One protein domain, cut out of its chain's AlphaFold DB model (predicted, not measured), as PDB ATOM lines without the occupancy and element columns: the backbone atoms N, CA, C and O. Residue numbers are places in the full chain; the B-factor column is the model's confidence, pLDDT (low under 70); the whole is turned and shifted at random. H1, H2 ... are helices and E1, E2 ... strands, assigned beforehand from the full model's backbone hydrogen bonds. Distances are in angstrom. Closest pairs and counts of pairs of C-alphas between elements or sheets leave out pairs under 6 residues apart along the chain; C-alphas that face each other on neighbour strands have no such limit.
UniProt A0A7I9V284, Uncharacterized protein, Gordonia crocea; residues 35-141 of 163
ATOM      1  N   SER A  35     153.876 169.026 112.302       96.00
ATOM      2  CA  SER A  35     152.503 169.477 112.531       96.00
ATOM      3  C   SER A  35     151.846 168.717 113.685       96.00
ATOM      4  O   SER A  35     152.141 167.543 113.917       96.00
ATOM      5  N   VAL A  36     150.916 169.389 114.362       96.94
ATOM      6  CA  VAL A  36     150.187 168.872 115.524       96.94
ATOM      7  C   VAL A  36     148.685 168.983 115.298       96.94
ATOM      8  O   VAL A  36     148.199 169.981 114.758       96.94
ATOM      9  N   ILE A  37     147.960 167.958 115.729       97.50
ATOM     10  CA  ILE A  37     146.524 168.005 115.981       97.50
ATOM     11  C   ILE A  37     146.330 167.877 117.490       97.50
ATOM     12  O   ILE A  37     146.718 166.867 118.071       97.50
ATOM     13  N   ASP A  38     145.700 168.875 118.099       96.00
ATOM     14  CA  ASP A  38     145.156 168.779 119.451       96.00
ATOM     15  C   ASP A  38     143.662 168.488 119.340       96.00
ATOM     16  O   ASP A  38     142.917 169.232 118.695       96.00
ATOM     17  N   ALA A  39     143.229 167.390 119.945       96.88
ATOM     18  CA  ALA A  39     141.836 167.005 120.064       96.88
ATOM     19  C   ALA A  39     141.403 167.114 121.524       96.88
ATOM     20  O   ALA A  39     142.152 166.745 122.426       96.88
ATOM     21  N   GLY A  40     140.183 167.580 121.754       94.94
ATOM     22  CA  GLY A  40     139.603 167.672 123.089       94.94
ATOM     23  C   GLY A  40     138.108 167.932 123.021       94.94
ATOM     24  O   GLY A  40     137.512 167.893 121.944       94.94
ATOM     25  N   ARG A  41     137.478 168.201 124.160       92.12
ATOM     26  CA  ARG A  41     136.042 168.502 124.194       92.12
ATOM     27  C   ARG A  41     135.738 169.798 123.428       92.12
ATOM     28  O   ARG A  41     136.321 170.841 123.709       92.12
ATOM     29  N   ALA A  42     134.822 169.744 122.459       92.25
ATOM     30  CA  ALA A  42     134.541 170.854 121.540       92.25
ATOM     31  C   ALA A  42     133.944 172.100 122.217       92.25
ATOM     32  O   ALA A  42     134.067 173.205 121.693       92.25
ATOM     33  N   ASP A  43     133.266 171.913 123.349       90.06
ATOM     34  CA  ASP A  43     132.617 172.973 124.124       90.06
ATOM     35  C   ASP A  43     133.452 173.446 125.322       90.06
ATOM     36  O   ASP A  43     133.028 174.366 126.020       90.06
ATOM     37  N   ALA A  44     134.622 172.842 125.564       88.19
ATOM     38  CA  ALA A  44     135.478 173.242 126.667       88.19
ATOM     39  C   ALA A  44     136.163 174.578 126.375       88.19
ATOM     40  O   ALA A  44     136.673 174.823 125.278       88.19
ATOM     41  N   THR A  45     136.211 175.444 127.386       85.12
ATOM     42  CA  THR A  45     136.930 176.718 127.302       85.12
ATOM     43  C   THR A  45     137.771 176.949 128.552       85.12
ATOM     44  O   THR A  45     137.375 176.524 129.638       85.12
ATOM     45  N   PRO A  46     138.875 177.718 128.464       82.81
ATOM     46  CA  PRO A  46     139.650 178.072 129.653       82.81
ATOM     47  C   PRO A  46     138.824 178.776 130.740       82.81
ATOM     48  O   PRO A  46     139.151 178.683 131.918       82.81
ATOM     49  N   ALA A  47     137.754 179.487 130.364       85.69
ATOM     50  CA  ALA A  47     136.904 180.213 131.306       85.69
ATOM     51  C   ALA A  47     135.952 179.299 132.094       85.69
ATOM     52  O   ALA A  47     135.597 179.628 133.224       85.69
ATOM     53  N   THR A  48     135.521 178.187 131.498       87.31
ATOM     54  CA  THR A  48     134.531 177.267 132.081       87.31
ATOM     55  C   THR A  48     135.169 176.025 132.689       87.31
ATOM     56  O   THR A  48     134.685 175.539 133.705       87.31
ATOM     57  N   ASP A  49     136.266 175.550 132.102       87.81
ATOM     58  CA  ASP A  49     136.873 174.248 132.407       87.81
ATOM     59  C   ASP A  49     138.321 174.375 132.899       87.81
ATOM     60  O   ASP A  49     138.926 173.419 133.381       87.81
ATOM     61  N   GLY A  50     138.895 175.580 132.814       88.44
ATOM     62  CA  GLY A  50     140.272 175.825 133.216       88.44
ATOM     63  C   GLY A  50     141.246 174.939 132.439       88.44
ATOM     64  O   GLY A  50     141.301 174.995 131.211       88.44
ATOM     65  N   TYR A  51     142.026 174.149 133.178       86.81
ATOM     66  CA  TYR A  51     143.005 173.211 132.628       86.81
ATOM     67  C   TYR A  51     142.572 171.746 132.744       86.81
ATOM     68  O   TYR A  51     143.314 170.892 132.275       86.81
ATOM     69  N   ASP A  52     141.425 171.446 133.362       88.94
ATOM     70  CA  ASP A  52     140.932 170.079 133.569       88.94
ATOM     71  C   ASP A  52     140.067 169.669 132.375       88.94
ATOM     72  O   ASP A  52     138.865 169.930 132.319       88.94
ATOM     73  N   VAL A  53     140.726 169.134 131.349       90.62
ATOM     74  CA  VAL A  53     140.113 168.837 130.053       90.62
ATOM     75  C   VAL A  53     140.697 167.564 129.466       90.62
ATOM     76  O   VAL A  53     141.906 167.334 129.509       90.62
ATOM     77  N   GLU A  54     139.842 166.735 128.872       93.75
ATOM     78  CA  GLU A  54     140.272 165.542 128.156       93.75
ATOM     79  C   GLU A  54     140.914 165.940 126.826       93.75
ATOM     80  O   GLU A  54     140.298 166.605 125.991       93.75
ATOM     81  N   CYS A  55     142.167 165.541 126.630       94.25
ATOM     82  CA  CYS A  55     142.986 165.924 125.492       94.25
ATOM     83  C   CYS A  55     143.707 164.717 124.894       94.25
ATOM     84  O   CYS A  55     144.262 163.880 125.609       94.25
ATOM     85  N   ALA A  56     143.756 164.682 123.568       98.06
ATOM     86  CA  ALA A  56     144.637 163.822 122.799       98.06
ATOM     87  C   ALA A  56     145.451 164.693 121.842       98.06
ATOM     88  O   ALA A  56     144.885 165.392 121.003       98.06
ATOM     89  N   GLN A  57     146.774 164.655 121.959       98.06
ATOM     90  CA  GLN A  57     147.679 165.387 121.079       98.06
ATOM     91  C   GLN A  57     148.400 164.402 120.168       98.06
ATOM     92  O   GLN A  57     149.028 163.455 120.637       98.06
ATOM     93  N   MET A  58     148.316 164.642 118.863       98.25
ATOM     94  CA  MET A  58     148.966 163.845 117.830       98.25
ATOM     95  C   MET A  58     149.944 164.725 117.063       98.25
ATOM     96  O   MET A  58     149.536 165.686 116.409       98.25
ATOM     97  N   GLN A  59     151.231 164.394 117.105       97.38
ATOM     98  CA  GLN A  59     152.273 165.118 116.382       97.38
ATOM     99  C   GLN A  59     152.908 164.232 115.314       97.38
ATOM    100  O   GLN A  59     153.327 163.107 115.592       97.38
ATOM    101  N   ARG A  60     153.001 164.747 114.083       96.88
ATOM    102  CA  ARG A  60     153.681 164.052 112.986       96.88
ATOM    103  C   ARG A  60     155.193 164.150 113.160       96.88
ATOM    104  O   ARG A  60     155.744 165.248 113.226       96.88
ATOM    105  N   LEU A  61     155.853 163.002 113.138       96.38
ATOM    106  CA  LEU A  61     157.303 162.852 113.168       96.38
ATOM    107  C   LEU A  61     157.827 162.440 111.774       96.38
ATOM    108  O   LEU A  61     157.064 162.162 110.844       96.38
ATOM    109  N   HIS A  62     159.148 162.431 111.606       94.56
ATOM    110  CA  HIS A  62     159.839 161.823 110.475       94.56
ATOM    111  C   HIS A  62     159.638 160.297 110.466       94.56
ATOM    112  O   HIS A  62     159.226 159.693 111.454       94.56
ATOM    113  N   GLY A  63     159.911 159.663 109.320       92.19
ATOM    114  CA  GLY A  63     159.793 158.205 109.180       92.19
ATOM    115  C   GLY A  63     158.362 157.680 109.322       92.19
ATOM    116  O   GLY A  63     158.172 156.558 109.792       92.19
ATOM    117  N   ASP A  64     157.380 158.514 108.962       92.62
ATOM    118  CA  ASP A  64     155.940 158.240 109.047       92.62
ATOM    119  C   ASP A  64     155.465 157.836 110.447       92.62
ATOM    120  O   ASP A  64     154.498 157.095 110.610       92.62
ATOM    121  N   ARG A  65     156.154 158.356 111.466       96.31
ATOM    122  CA  ARG A  65     155.826 158.149 112.872       96.31
ATOM    123  C   ARG A  65     154.895 159.231 113.401       96.31
ATOM    124  O   ARG A  65     154.844 160.360 112.906       96.31
ATOM    125  N   PHE A  66     154.214 158.884 114.477       97.94
ATOM    126  CA  PHE A  66     153.300 159.739 115.209       97.94
ATOM    127  C   PHE A  66     153.605 159.631 116.691       97.94
ATOM    128  O   PHE A  66     153.695 158.523 117.213       97.94
ATOM    129  N   LEU A  67     153.725 160.773 117.358       97.69
ATOM    130  CA  LEU A  67     153.653 160.852 118.810       97.69
ATOM    131  C   LEU A  67     152.192 161.080 119.196       97.69
ATOM    132  O   LEU A  67     151.618 162.100 118.814       97.69
ATOM    133  N   LEU A  68     151.613 160.148 119.948       98.44
ATOM    134  CA  LEU A  68     150.321 160.305 120.611       98.44
ATOM    135  C   LEU A  68     150.557 160.558 122.097       98.44
ATOM    136  O   LEU A  68     151.251 159.785 122.750       98.44
ATOM    137  N   ARG A  69     149.942 161.607 122.636       98.12
ATOM    138  CA  ARG A  69     149.910 161.916 124.069       98.12
ATOM    139  C   ARG A  69     148.463 162.033 124.520       98.12
ATOM    140  O   ARG A  69     147.673 162.682 123.834       98.12
ATOM    141  N   LEU A  70     148.127 161.430 125.657       97.94
ATOM    142  CA  LEU A  70     146.793 161.510 126.253       97.94
ATOM    143  C   LEU A  70     146.869 162.180 127.622       97.94
ATOM    144  O   LEU A  70     147.781 161.924 128.413       97.94
ATOM    145  N   SER A  71     145.899 163.041 127.917       96.12
ATOM    146  CA  SER A  71     145.852 163.747 129.192       96.12
ATOM    147  C   SER A  71     144.430 164.145 129.578       96.12
ATOM    148  O   SER A  71     143.594 164.386 128.715       96.12
ATOM    149  N   THR A  72     144.159 164.253 130.877       94.50
ATOM    150  CA  THR A  72     143.011 164.989 131.443       94.50
ATOM    151  C   THR A  72     143.440 166.373 131.932       94.50
ATOM    152  O   THR A  72     142.866 166.946 132.849       94.50
ATOM    153  N   THR A  73     144.535 166.895 131.391       91.00
ATOM    154  CA  THR A  73     145.006 168.246 131.657       91.00
ATOM    155  C   THR A  73     145.438 168.873 130.345       91.00
ATOM    156  O   THR A  73     146.003 168.186 129.491       91.00
ATOM    157  N   LEU A  74     145.163 170.169 130.179       89.94
ATOM    158  CA  LEU A  74     145.546 170.911 128.984       89.94
ATOM    159  C   LEU A  74     147.045 170.736 128.714       89.94
ATOM    160  O   LEU A  74     147.878 171.087 129.550       89.94
ATOM    161  N   MET A  75     147.371 170.215 127.533       92.31
ATOM    162  CA  MET A  75     148.749 169.999 127.111       92.31
ATOM    163  C   MET A  75     149.273 171.185 126.313       92.31
ATOM    164  O   MET A  75     148.562 171.788 125.506       92.31
ATOM    165  N   ILE A  76     150.554 171.475 126.492       92.25
ATOM    166  CA  ILE A  76     151.310 172.314 125.573       92.25
ATOM    167  C   ILE A  76     151.902 171.447 124.461       92.25
ATOM    168  O   ILE A  76     152.149 170.248 124.621       92.25
ATOM    169  N   ILE A  77     152.149 172.064 123.310       93.56
ATOM    170  CA  ILE A  77     152.885 171.411 122.228       93.56
ATOM    171  C   ILE A  77     154.356 171.315 122.645       93.56
ATOM    172  O   ILE A  77     154.965 172.354 122.927       93.56
ATOM    173  N   PRO A  78     154.939 170.108 122.687       91.69
ATOM    174  CA  PRO A  78     156.291 169.922 123.160       91.69
ATOM    175  C   PRO A  78     157.264 170.446 122.109       91.69
ATOM    176  O   PRO A  78     157.080 170.272 120.900       91.69
ATOM    177  N   LEU A  79     158.330 171.082 122.587       89.75
ATOM    178  CA  LEU A  79     159.485 171.390 121.763       89.75
ATOM    179  C   LEU A  79     160.437 170.196 121.821       89.75
ATOM    180  O   LEU A  79     161.115 169.998 122.825       89.75
ATOM    181  N   LEU A  80     160.463 169.405 120.752       90.62
ATOM    182  CA  LEU A  80     161.361 168.259 120.626       90.62
ATOM    183  C   LEU A  80     162.729 168.711 120.092       90.62
ATOM    184  O   LEU A  80     162.804 169.631 119.271       90.62
ATOM    185  N   ASP A  81     163.803 168.068 120.551       85.88
ATOM    186  CA  ASP A  81     165.169 168.297 120.061       85.88
ATOM    187  C   ASP A  81     165.348 167.806 118.614       85.88
ATOM    188  O   ASP A  81     166.028 168.450 117.811       85.88
ATOM    189  N   ALA A  82     164.658 166.721 118.270       86.75
ATOM    190  CA  ALA A  82     164.464 166.206 116.929       86.75
ATOM    191  C   ALA A  82     163.050 165.625 116.770       86.75
ATOM    192  O   ALA A  82     162.404 165.195 117.722       86.75
ATOM    193  N   TYR A  83     162.559 165.590 115.530       87.06
ATOM    194  CA  TYR A  83     161.239 165.047 115.201       87.06
ATOM    195  C   TYR A  83     161.332 163.635 114.614       87.06
ATOM    196  O   TYR A  83     160.517 163.303 113.768       87.06
ATOM    197  N   ASP A  84     162.333 162.823 114.957       84.88
ATOM    198  CA  ASP A  84     162.487 161.468 114.398       84.88
ATOM    199  C   ASP A  84     161.809 160.375 115.238       84.88
ATOM    200  O   ASP A  84     161.192 159.466 114.681       84.88
ATOM    201  N   GLY A  85     161.858 160.486 116.567       79.19
ATOM    202  CA  GLY A  85     161.363 159.456 117.476       79.19
ATOM    203  C   GLY A  85     162.085 158.112 117.328       79.19
ATOM    204  O   GLY A  85     161.497 157.089 117.670       79.19
ATOM    205  N   GLU A  86     163.312 158.071 116.790       78.81
ATOM    206  CA  GLU A  86     164.043 156.820 116.510       78.81
ATOM    207  C   GLU A  86     164.411 156.053 117.781       78.81
ATOM    208  O   GLU A  86     164.428 154.822 117.780       78.81
ATOM    209  N   MET A  87     164.651 156.781 118.870       81.12
ATOM    210  CA  MET A  87     165.088 156.230 120.153       81.12
ATOM    211  C   MET A  87     163.935 155.726 121.035       81.12
ATOM    212  O   MET A  87     164.190 155.166 122.100       81.12
ATOM    213  N   VAL A  88     162.681 155.925 120.615       86.50
ATOM    214  CA  VAL A  88     161.495 155.448 121.338       86.50
ATOM    215  C   VAL A  88     161.066 154.100 120.768       86.50
ATOM    216  O   VAL A  88     160.974 153.928 119.551       86.50
ATOM    217  N   GLU A  89     160.803 153.142 121.656       90.38
ATOM    218  CA  GLU A  89     160.267 151.838 121.275       90.38
ATOM    219  C   GLU A  89     158.871 152.020 120.650       90.38
ATOM    220  O   GLU A  89     157.984 152.583 121.297       90.38
ATOM    221  N   PRO A  90     158.659 151.598 119.390       93.69
ATOM    222  CA  PRO A  90     157.377 151.782 118.730       93.69
ATOM    223  C   PRO A  90     156.295 150.901 119.359       93.69
ATOM    224  O   PRO A  90     156.573 149.808 119.847       93.69
ATOM    225  N   ASP A  91     155.051 151.373 119.305       96.88
ATOM    226  CA  ASP A  91     153.842 150.655 119.727       96.88
ATOM    227  C   ASP A  91     153.835 150.223 121.204       96.88
ATOM    228  O   ASP A  91     153.066 149.355 121.622       96.88
ATOM    229  N   ARG A  92     154.665 150.875 122.024       96.62
ATOM    230  CA  ARG A  92     154.696 150.721 123.475       96.62
ATOM    231  C   ARG A  92     154.100 151.950 124.152       96.62
ATOM    232  O   ARG A  92     154.338 153.081 123.737       96.62
ATOM    233  N   TRP A  93     153.319 151.722 125.206       97.31
ATOM    234  CA  TRP A  93     152.778 152.793 126.041       97.31
ATOM    235  C   TRP A  93     153.760 153.160 127.160       97.31
ATOM    236  O   TRP A  93     154.268 152.279 127.860       97.31
ATOM    237  N   HIS A  94     154.016 154.455 127.339       95.19
ATOM    238  CA  HIS A  94     155.013 154.989 128.266       95.19
ATOM    239  C   HIS A  94     154.380 155.866 129.356       95.19
ATOM    240  O   HIS A  94     153.515 156.697 129.081       95.19
ATOM    241  N   HIS A  95     154.868 155.712 130.593       94.06
ATOM    242  CA  HIS A  95     154.479 156.486 131.786       94.06
ATOM    243  C   HIS A  95     155.702 157.035 132.546       94.06
ATOM    244  O   HIS A  95     155.667 157.215 133.760       94.06
ATOM    245  N   ASP A  96     156.816 157.246 131.851       90.75
ATOM    246  CA  ASP A  96     158.110 157.631 132.438       90.75
ATOM    247  C   ASP A  96     158.189 159.101 132.900       90.75
ATOM    248  O   ASP A  96     159.225 159.528 133.405       90.75
ATOM    249  N   GLY A  97     157.106 159.870 132.753       86.06
ATOM    250  CA  GLY A  97     157.053 161.275 133.153       86.06
ATOM    251  C   GLY A  97     157.852 162.214 132.246       86.06
ATOM    252  O   GLY A  97     158.134 163.332 132.663       86.06
ATOM    253  N   LEU A  98     158.200 161.797 131.019       88.44
ATOM    254  CA  LEU A  98     158.935 162.632 130.059       88.44
ATOM    255  C   LEU A  98     158.236 163.971 129.760       88.44
ATOM    256  O   LEU A  98     158.899 164.980 129.527       88.44
ATOM    257  N   PHE A  99     156.903 163.983 129.769       91.19
ATOM    258  CA  PHE A  99     156.082 165.166 129.528       91.19
ATOM    259  C   PHE A  99     155.263 165.488 130.786       91.19
ATOM    260  O   PHE A  99     154.356 164.732 131.135       91.19
ATOM    261  N   GLU A 100     155.564 166.605 131.451       88.19
ATOM    262  CA  GLU A 100     154.979 166.977 132.755       88.19
ATOM    263  C   GLU A 100     153.448 167.148 132.724       88.19
ATOM    264  O   GLU A 100     152.755 166.867 133.698       88.19
ATOM    265  N   ASP A 101     152.915 167.579 131.587       88.94
ATOM    266  CA  ASP A 101     151.500 167.829 131.297       88.94
ATOM    267  C   ASP A 101     150.773 166.608 130.690       88.94
ATOM    268  O   ASP A 101     149.570 166.654 130.423       88.94
ATOM    269  N   CYS A 102     151.481 165.493 130.472       91.50
ATOM    270  CA  CYS A 102     150.936 164.255 129.911       91.50
ATOM    271  C   CYS A 102     150.507 163.283 131.016       91.50
ATOM    272  O   CYS A 102     151.251 162.392 131.426       91.50
ATOM    273  N   THR A 103     149.280 163.440 131.503       90.69
ATOM    274  CA  THR A 103     148.813 162.698 132.684       90.69
ATOM    275  C   THR A 103     148.522 161.216 132.428       90.69
ATOM    276  O   THR A 103     148.520 160.436 133.377       90.69
ATOM    277  N   HIS A 104     148.281 160.803 131.178       95.81
ATOM    278  CA  HIS A 104     147.883 159.426 130.843       95.81
ATOM    279  C   HIS A 104     148.899 158.681 129.971       95.81
ATOM    280  O   HIS A 104     148.662 157.538 129.574       95.81
ATOM    281  N   GLY A 105     150.072 159.275 129.763       96.38
ATOM    282  CA  GLY A 105     151.163 158.658 129.026       96.38
ATOM    283  C   GLY A 105     151.096 158.886 127.521       96.38
ATOM    284  O   GLY A 105     150.227 159.585 126.992       96.38
ATOM    285  N   TYR A 106     152.086 158.323 126.841       97.56
ATOM    286  CA  TYR A 106     152.305 158.542 125.420       97.56
ATOM    287  C   TYR A 106     152.756 157.268 124.713       97.56
ATOM    288  O   TYR A 106     153.183 156.298 125.339       97.56
ATOM    289  N   LEU A 107     152.676 157.302 123.389       97.44
ATOM    290  CA  LEU A 107     153.124 156.243 122.500       97.44
ATOM    291  C   LEU A 107     153.681 156.859 121.219       97.44
ATOM    292  O   LEU A 107     153.191 157.886 120.741       97.44
ATOM    293  N   VAL A 108     154.702 156.216 120.658       97.56
ATOM    294  CA  VAL A 108     155.181 156.489 119.302       97.56
ATOM    295  C   VAL A 108     154.810 155.309 118.416       97.56
ATOM    296  O   VAL A 108     155.060 154.166 118.779       97.56
ATOM    297  N   SER A 109     154.218 155.565 117.252       97.88
ATOM    298  CA  SER A 109     153.824 154.508 116.311       97.88
ATOM    299  C   SER A 109     154.000 154.936 114.864       97.88
ATOM    300  O   SER A 109     153.904 156.118 114.547       97.88
ATOM    301  N   GLN A 110     154.229 153.967 113.979       97.19
ATOM    302  CA  GLN A 110     154.145 154.146 112.523       97.19
ATOM    303  C   GLN A 110     152.737 153.866 111.973       97.19
ATOM    304  O   GLN A 110     152.459 154.120 110.803       97.19
ATOM    305  N   SER A 111     151.834 153.338 112.799       98.06
ATOM    306  CA  SER A 111     150.474 153.002 112.402       98.06
ATOM    307  C   SER A 111     149.523 154.152 112.730       98.06
ATOM    308  O   SER A 111     149.081 154.319 113.865       98.06
ATOM    309  N   ALA A 112     149.153 154.932 111.710       98.31
ATOM    310  CA  ALA A 112     148.114 155.958 111.846       98.31
ATOM    311  C   ALA A 112     146.757 155.364 112.269       98.31
ATOM    312  O   ALA A 112     145.983 156.036 112.947       98.31
ATOM    313  N   VAL A 113     146.487 154.109 111.885       98.50
ATOM    314  CA  VAL A 113     145.284 153.369 112.290       98.50
ATOM    315  C   VAL A 113     145.307 153.107 113.792       98.50
ATOM    316  O   VAL A 113     144.373 153.501 114.475       98.50
ATOM    317  N   LEU A 114     146.412 152.572 114.328       98.62
ATOM    318  CA  LEU A 114     146.553 152.342 115.771       98.62
ATOM    319  C   LEU A 114     146.386 153.642 116.565       98.62
ATOM    320  O   LEU A 114     145.697 153.668 117.579       98.62
ATOM    321  N   VAL A 115     146.998 154.735 116.098       98.75
ATOM    322  CA  VAL A 115     146.859 156.047 116.745       98.75
ATOM    323  C   VAL A 115     145.404 156.514 116.741       98.75
ATOM    324  O   VAL A 115     144.919 156.973 117.771       98.75
ATOM    325  N   ALA A 116     144.699 156.389 115.615       98.69
ATOM    326  CA  ALA A 116     143.297 156.779 115.525       98.69
ATOM    327  C   ALA A 116     142.395 155.918 116.423       98.69
ATOM    328  O   ALA A 116     141.551 156.467 117.132       98.69
ATOM    329  N   ASP A 117     142.617 154.605 116.460       98.62
ATOM    330  CA  ASP A 117     141.875 153.676 117.317       98.62
ATOM    331  C   ASP A 117     142.087 153.994 118.802       98.62
ATOM    332  O   ASP A 117     141.136 154.009 119.581       98.62
ATOM    333  N   LEU A 118     143.314 154.340 119.202       98.69
ATOM    334  CA  LEU A 118     143.616 154.765 120.572       98.69
ATOM    335  C   LEU A 118     142.946 156.096 120.930       98.69
ATOM    336  O   LEU A 118     142.489 156.268 122.058       98.69
ATOM    337  N   VAL A 119     142.839 157.030 119.980       98.50
ATOM    338  CA  VAL A 119     142.082 158.277 120.172       98.50
ATOM    339  C   VAL A 119     140.586 157.991 120.328       98.50
ATOM    340  O   VAL A 119     139.932 158.619 121.164       98.50
ATOM    341  N   VAL A 120     140.043 157.027 119.581       98.38
ATOM    342  CA  VAL A 120     138.663 156.561 119.769       98.38
ATOM    343  C   VAL A 120     138.483 155.942 121.144       98.38
ATOM    344  O   VAL A 120     137.614 156.398 121.880       98.38
ATOM    345  N   ALA A 121     139.312 154.972 121.528       98.25
ATOM    346  CA  ALA A 121     139.238 154.340 122.842       98.25
ATOM    347  C   ALA A 121     139.342 155.381 123.972       98.25
ATOM    348  O   ALA A 121     138.579 155.343 124.938       98.25
ATOM    349  N   TRP A 122     140.216 156.379 123.813       98.25
ATOM    350  CA  TRP A 122     140.336 157.492 124.748       98.25
ATOM    351  C   TRP A 122     139.020 158.261 124.907       98.25
ATOM    352  O   TRP A 122     138.436 158.271 125.990       98.25
ATOM    353  N   PHE A 123     138.504 158.874 123.840       98.25
ATOM    354  CA  PHE A 123     137.319 159.723 123.969       98.25
ATOM    355  C   PHE A 123     136.041 158.924 124.228       98.25
ATOM    356  O   PHE A 123     135.226 159.321 125.061       98.25
ATOM    357  N   ARG A 124     135.859 157.794 123.544       97.62
ATOM    358  CA  ARG A 124     134.656 156.964 123.639       97.62
ATOM    359  C   ARG A 124     134.595 156.205 124.959       97.62
ATOM    360  O   ARG A 124     133.602 156.303 125.672       97.62
ATOM    361  N   GLU A 125     135.626 155.427 125.274       96.62
ATOM    362  CA  GLU A 125     135.573 154.453 126.372       96.62
ATOM    363  C   GLU A 125     136.054 155.066 127.682       96.62
ATOM    364  O   GLU A 125     135.420 154.895 128.723       96.62
ATOM    365  N   ARG A 126     137.162 155.814 127.637       96.06
ATOM    366  CA  ARG A 126     137.790 156.363 128.843       96.06
ATOM    367  C   ARG A 126     137.177 157.688 129.295       96.06
ATOM    368  O   ARG A 126     137.068 157.900 130.507       96.06
ATOM    369  N   CYS A 127     136.793 158.555 128.359       95.25
ATOM    370  CA  CYS A 127     136.155 159.850 128.634       95.25
ATOM    371  C   CYS A 127     134.622 159.803 128.524       95.25
ATOM    372  O   CYS A 127     133.950 160.727 128.971       95.25
ATOM    373  N   GLY A 128     134.055 158.735 127.953       96.06
ATOM    374  CA  GLY A 128     132.607 158.527 127.898       96.06
ATOM    375  C   GLY A 128     131.870 159.426 126.902       96.06
ATOM    376  O   GLY A 128     130.695 159.738 127.108       96.06
ATOM    377  N   PHE A 129     132.529 159.883 125.835       96.19
ATOM    378  CA  PHE A 129     131.879 160.709 124.822       96.19
ATOM    379  C   PHE A 129     130.868 159.857 124.050       96.19
ATOM    380  O   PHE A 129     131.193 158.789 123.537       96.19
ATOM    381  N   ALA A 130     129.634 160.350 123.935       94.44
ATOM    382  CA  ALA A 130     128.562 159.620 123.261       94.44
ATOM    383  C   ALA A 130     128.756 159.533 121.736       94.44
ATOM    384  O   ALA A 130     128.245 158.611 121.104       94.44
ATOM    385  N   SER A 131     129.469 160.494 121.142       95.81
ATOM    386  CA  SER A 131     129.673 160.592 119.696       95.81
ATOM    387  C   SER A 131     130.904 161.458 119.362       95.81
ATOM    388  O   SER A 131     131.246 162.353 120.148       95.81
ATOM    389  N   PRO A 132     131.568 161.235 118.208       96.94
ATOM    390  CA  PRO A 132     132.742 162.004 117.787       96.94
ATOM    391  C   PRO A 132     132.494 163.499 117.548       96.94
ATOM    392  O   PRO A 132     133.435 164.285 117.579       96.94
ATOM    393  N   ASP A 133     131.251 163.929 117.316       95.50
ATOM    394  CA  ASP A 133     130.896 165.348 117.121       95.50
ATOM    395  C   ASP A 133     131.145 166.218 118.366       95.50
ATOM    396  O   ASP A 133     131.226 167.443 118.273       95.50
ATOM    397  N   ARG A 134     131.319 165.583 119.530       95.88
ATOM    398  CA  ARG A 134     131.738 166.221 120.784       95.88
ATOM    399  C   ARG A 134     133.234 166.546 120.818       95.88
ATOM    400  O   ARG A 134     133.668 167.235 121.741       95.88
ATOM    401  N   ILE A 135     134.016 166.069 119.847       96.94
ATOM    402  CA  ILE A 135     135.461 166.288 119.757       96.94
ATOM    403  C   ILE A 135     135.738 167.518 118.884       96.94
ATOM    404  O   ILE A 135     135.373 167.581 117.709       96.94
ATOM    405  N   GLY A 136     136.401 168.510 119.471       95.06
ATOM    406  CA  GLY A 136     136.958 169.666 118.781       95.06
ATOM    407  C   GLY A 136     138.410 169.420 118.387       95.06
ATOM    408  O   GLY A 136     139.116 168.659 119.046       95.06
ATOM    409  N   PHE A 137     138.859 170.093 117.324       95.25
ATOM    410  CA  PHE A 137     140.226 169.985 116.815       95.25
ATOM    411  C   PHE A 137     140.874 171.358 116.673       95.25
ATOM    412  O   PHE A 137     140.309 172.254 116.042       95.25
ATOM    413  N   ALA A 138     142.101 171.483 117.166       93.81
ATOM    414  CA  ALA A 138     143.014 172.559 116.821       93.81
ATOM    415  C   ALA A 138     144.171 171.991 115.993       93.81
ATOM    416  O   ALA A 138     144.778 170.980 116.338       93.81
ATOM    417  N   TYR A 139     144.468 172.642 114.869       95.00
ATOM    418  CA  TYR A 139     145.556 172.243 113.981       95.00
ATOM    419  C   TYR A 139     146.678 173.272 114.027       95.00
ATOM    420  O   TYR A 139     146.467 174.443 113.697       95.00
ATOM    421  N   MET A 140     147.887 172.822 114.355       95.56
ATOM    422  CA  MET A 140     149.094 173.629 114.251       95.56
ATOM    423  C   MET A 140     149.987 173.107 113.130       95.56
ATOM    424  O   MET A 140     150.432 171.960 113.133       95.56
ATOM    425  N   LYS A 141     150.288 173.983 112.170       91.56
ATOM    426  CA  LYS A 141     151.217 173.693 111.078       91.56
ATOM    427  C   LYS A 141     152.638 174.105 111.455       91.56
ATOM    428  O   LYS A 141     152.849 175.225 111.925       91.56
TER     429      LYS A 141
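AT A GLANCE: This is residues 35 to 141 of the 163 residues of an uncharacterized protein of Gordonia crocea (UniProt A0A7I9V284). A twisted sheet of five strands has one long helix, H2, packed along one face, while the long link 72 to 105 loops over the other face and round the E4 edge. The small helix H1 lies off the sheet, at one end of the model. The printed part has 107 residues, with E1, H1, E2, E3, E4, H2, E5 along the chain; the sheet order is E4, E3, E2, E1, E5, antiparallel throughout. The class is mixed, helices and strands, with under half of the residues in named elements. The whole is compact, radius of gyration of the C-alphas 13.3 A, spans 38 by 27 by 25 A.

HOW THE PARTS SIT: E2, residues 55 to 60, and E3, residues 66 to 71, form a hairpin, with N 57 and O 69 2.9 A apart. E4, residues 106 to 109, is an edge strand and forms a hairpin with E3, N 68 and O 107 being 2.9 A apart; E2, E3 and E4 make a meander, each strand the antiparallel neighbour of the one before. E1, residues 36 to 41, pairs with E2 through N 39 and O 56, 2.8 A, and with the edge strand E5, residues 135 to 140, through N 138 and O 38, 2.8 A. H2, residues 112 to 126, is on the sheet at a height of 9.0 A, over E3 and E2, and runs along the strands, at 1 degrees to E2 on the local plane; these are two layers, a helix on one face of a sheet. Its closest C-alphas to E2 are Val 119 and Ala 56, 6.6 A apart. In H2 every O i to N i+4 pair is within hydrogen-bond range; H1, residues 46 to 49, is too short for such a pair and is not on the sheet. Residues 93 to 94 pair antiparallel with 106 to 107 of E4.

IN THESE COORDINATES: E1 begins at C-alpha 36 (150.187, 168.872, 115.524) and, like E2, is 16.6 A long; E3 is 16.3 A, E4 10.1 A, H1 5.5 A and H2 19.9 A. E5, 16.4 A, ends at C-alpha 140 (149.094, 173.629, 114.251).

THE WHOLE: The C-alphas farthest apart, Thr 48 and Glu 86, are 39.1 A apart. The printed part has no cut, and the link E3 to E4 is long, with 34 residues. Mean pLDDT of the printed part is 93.6, and no printed residue is under 70.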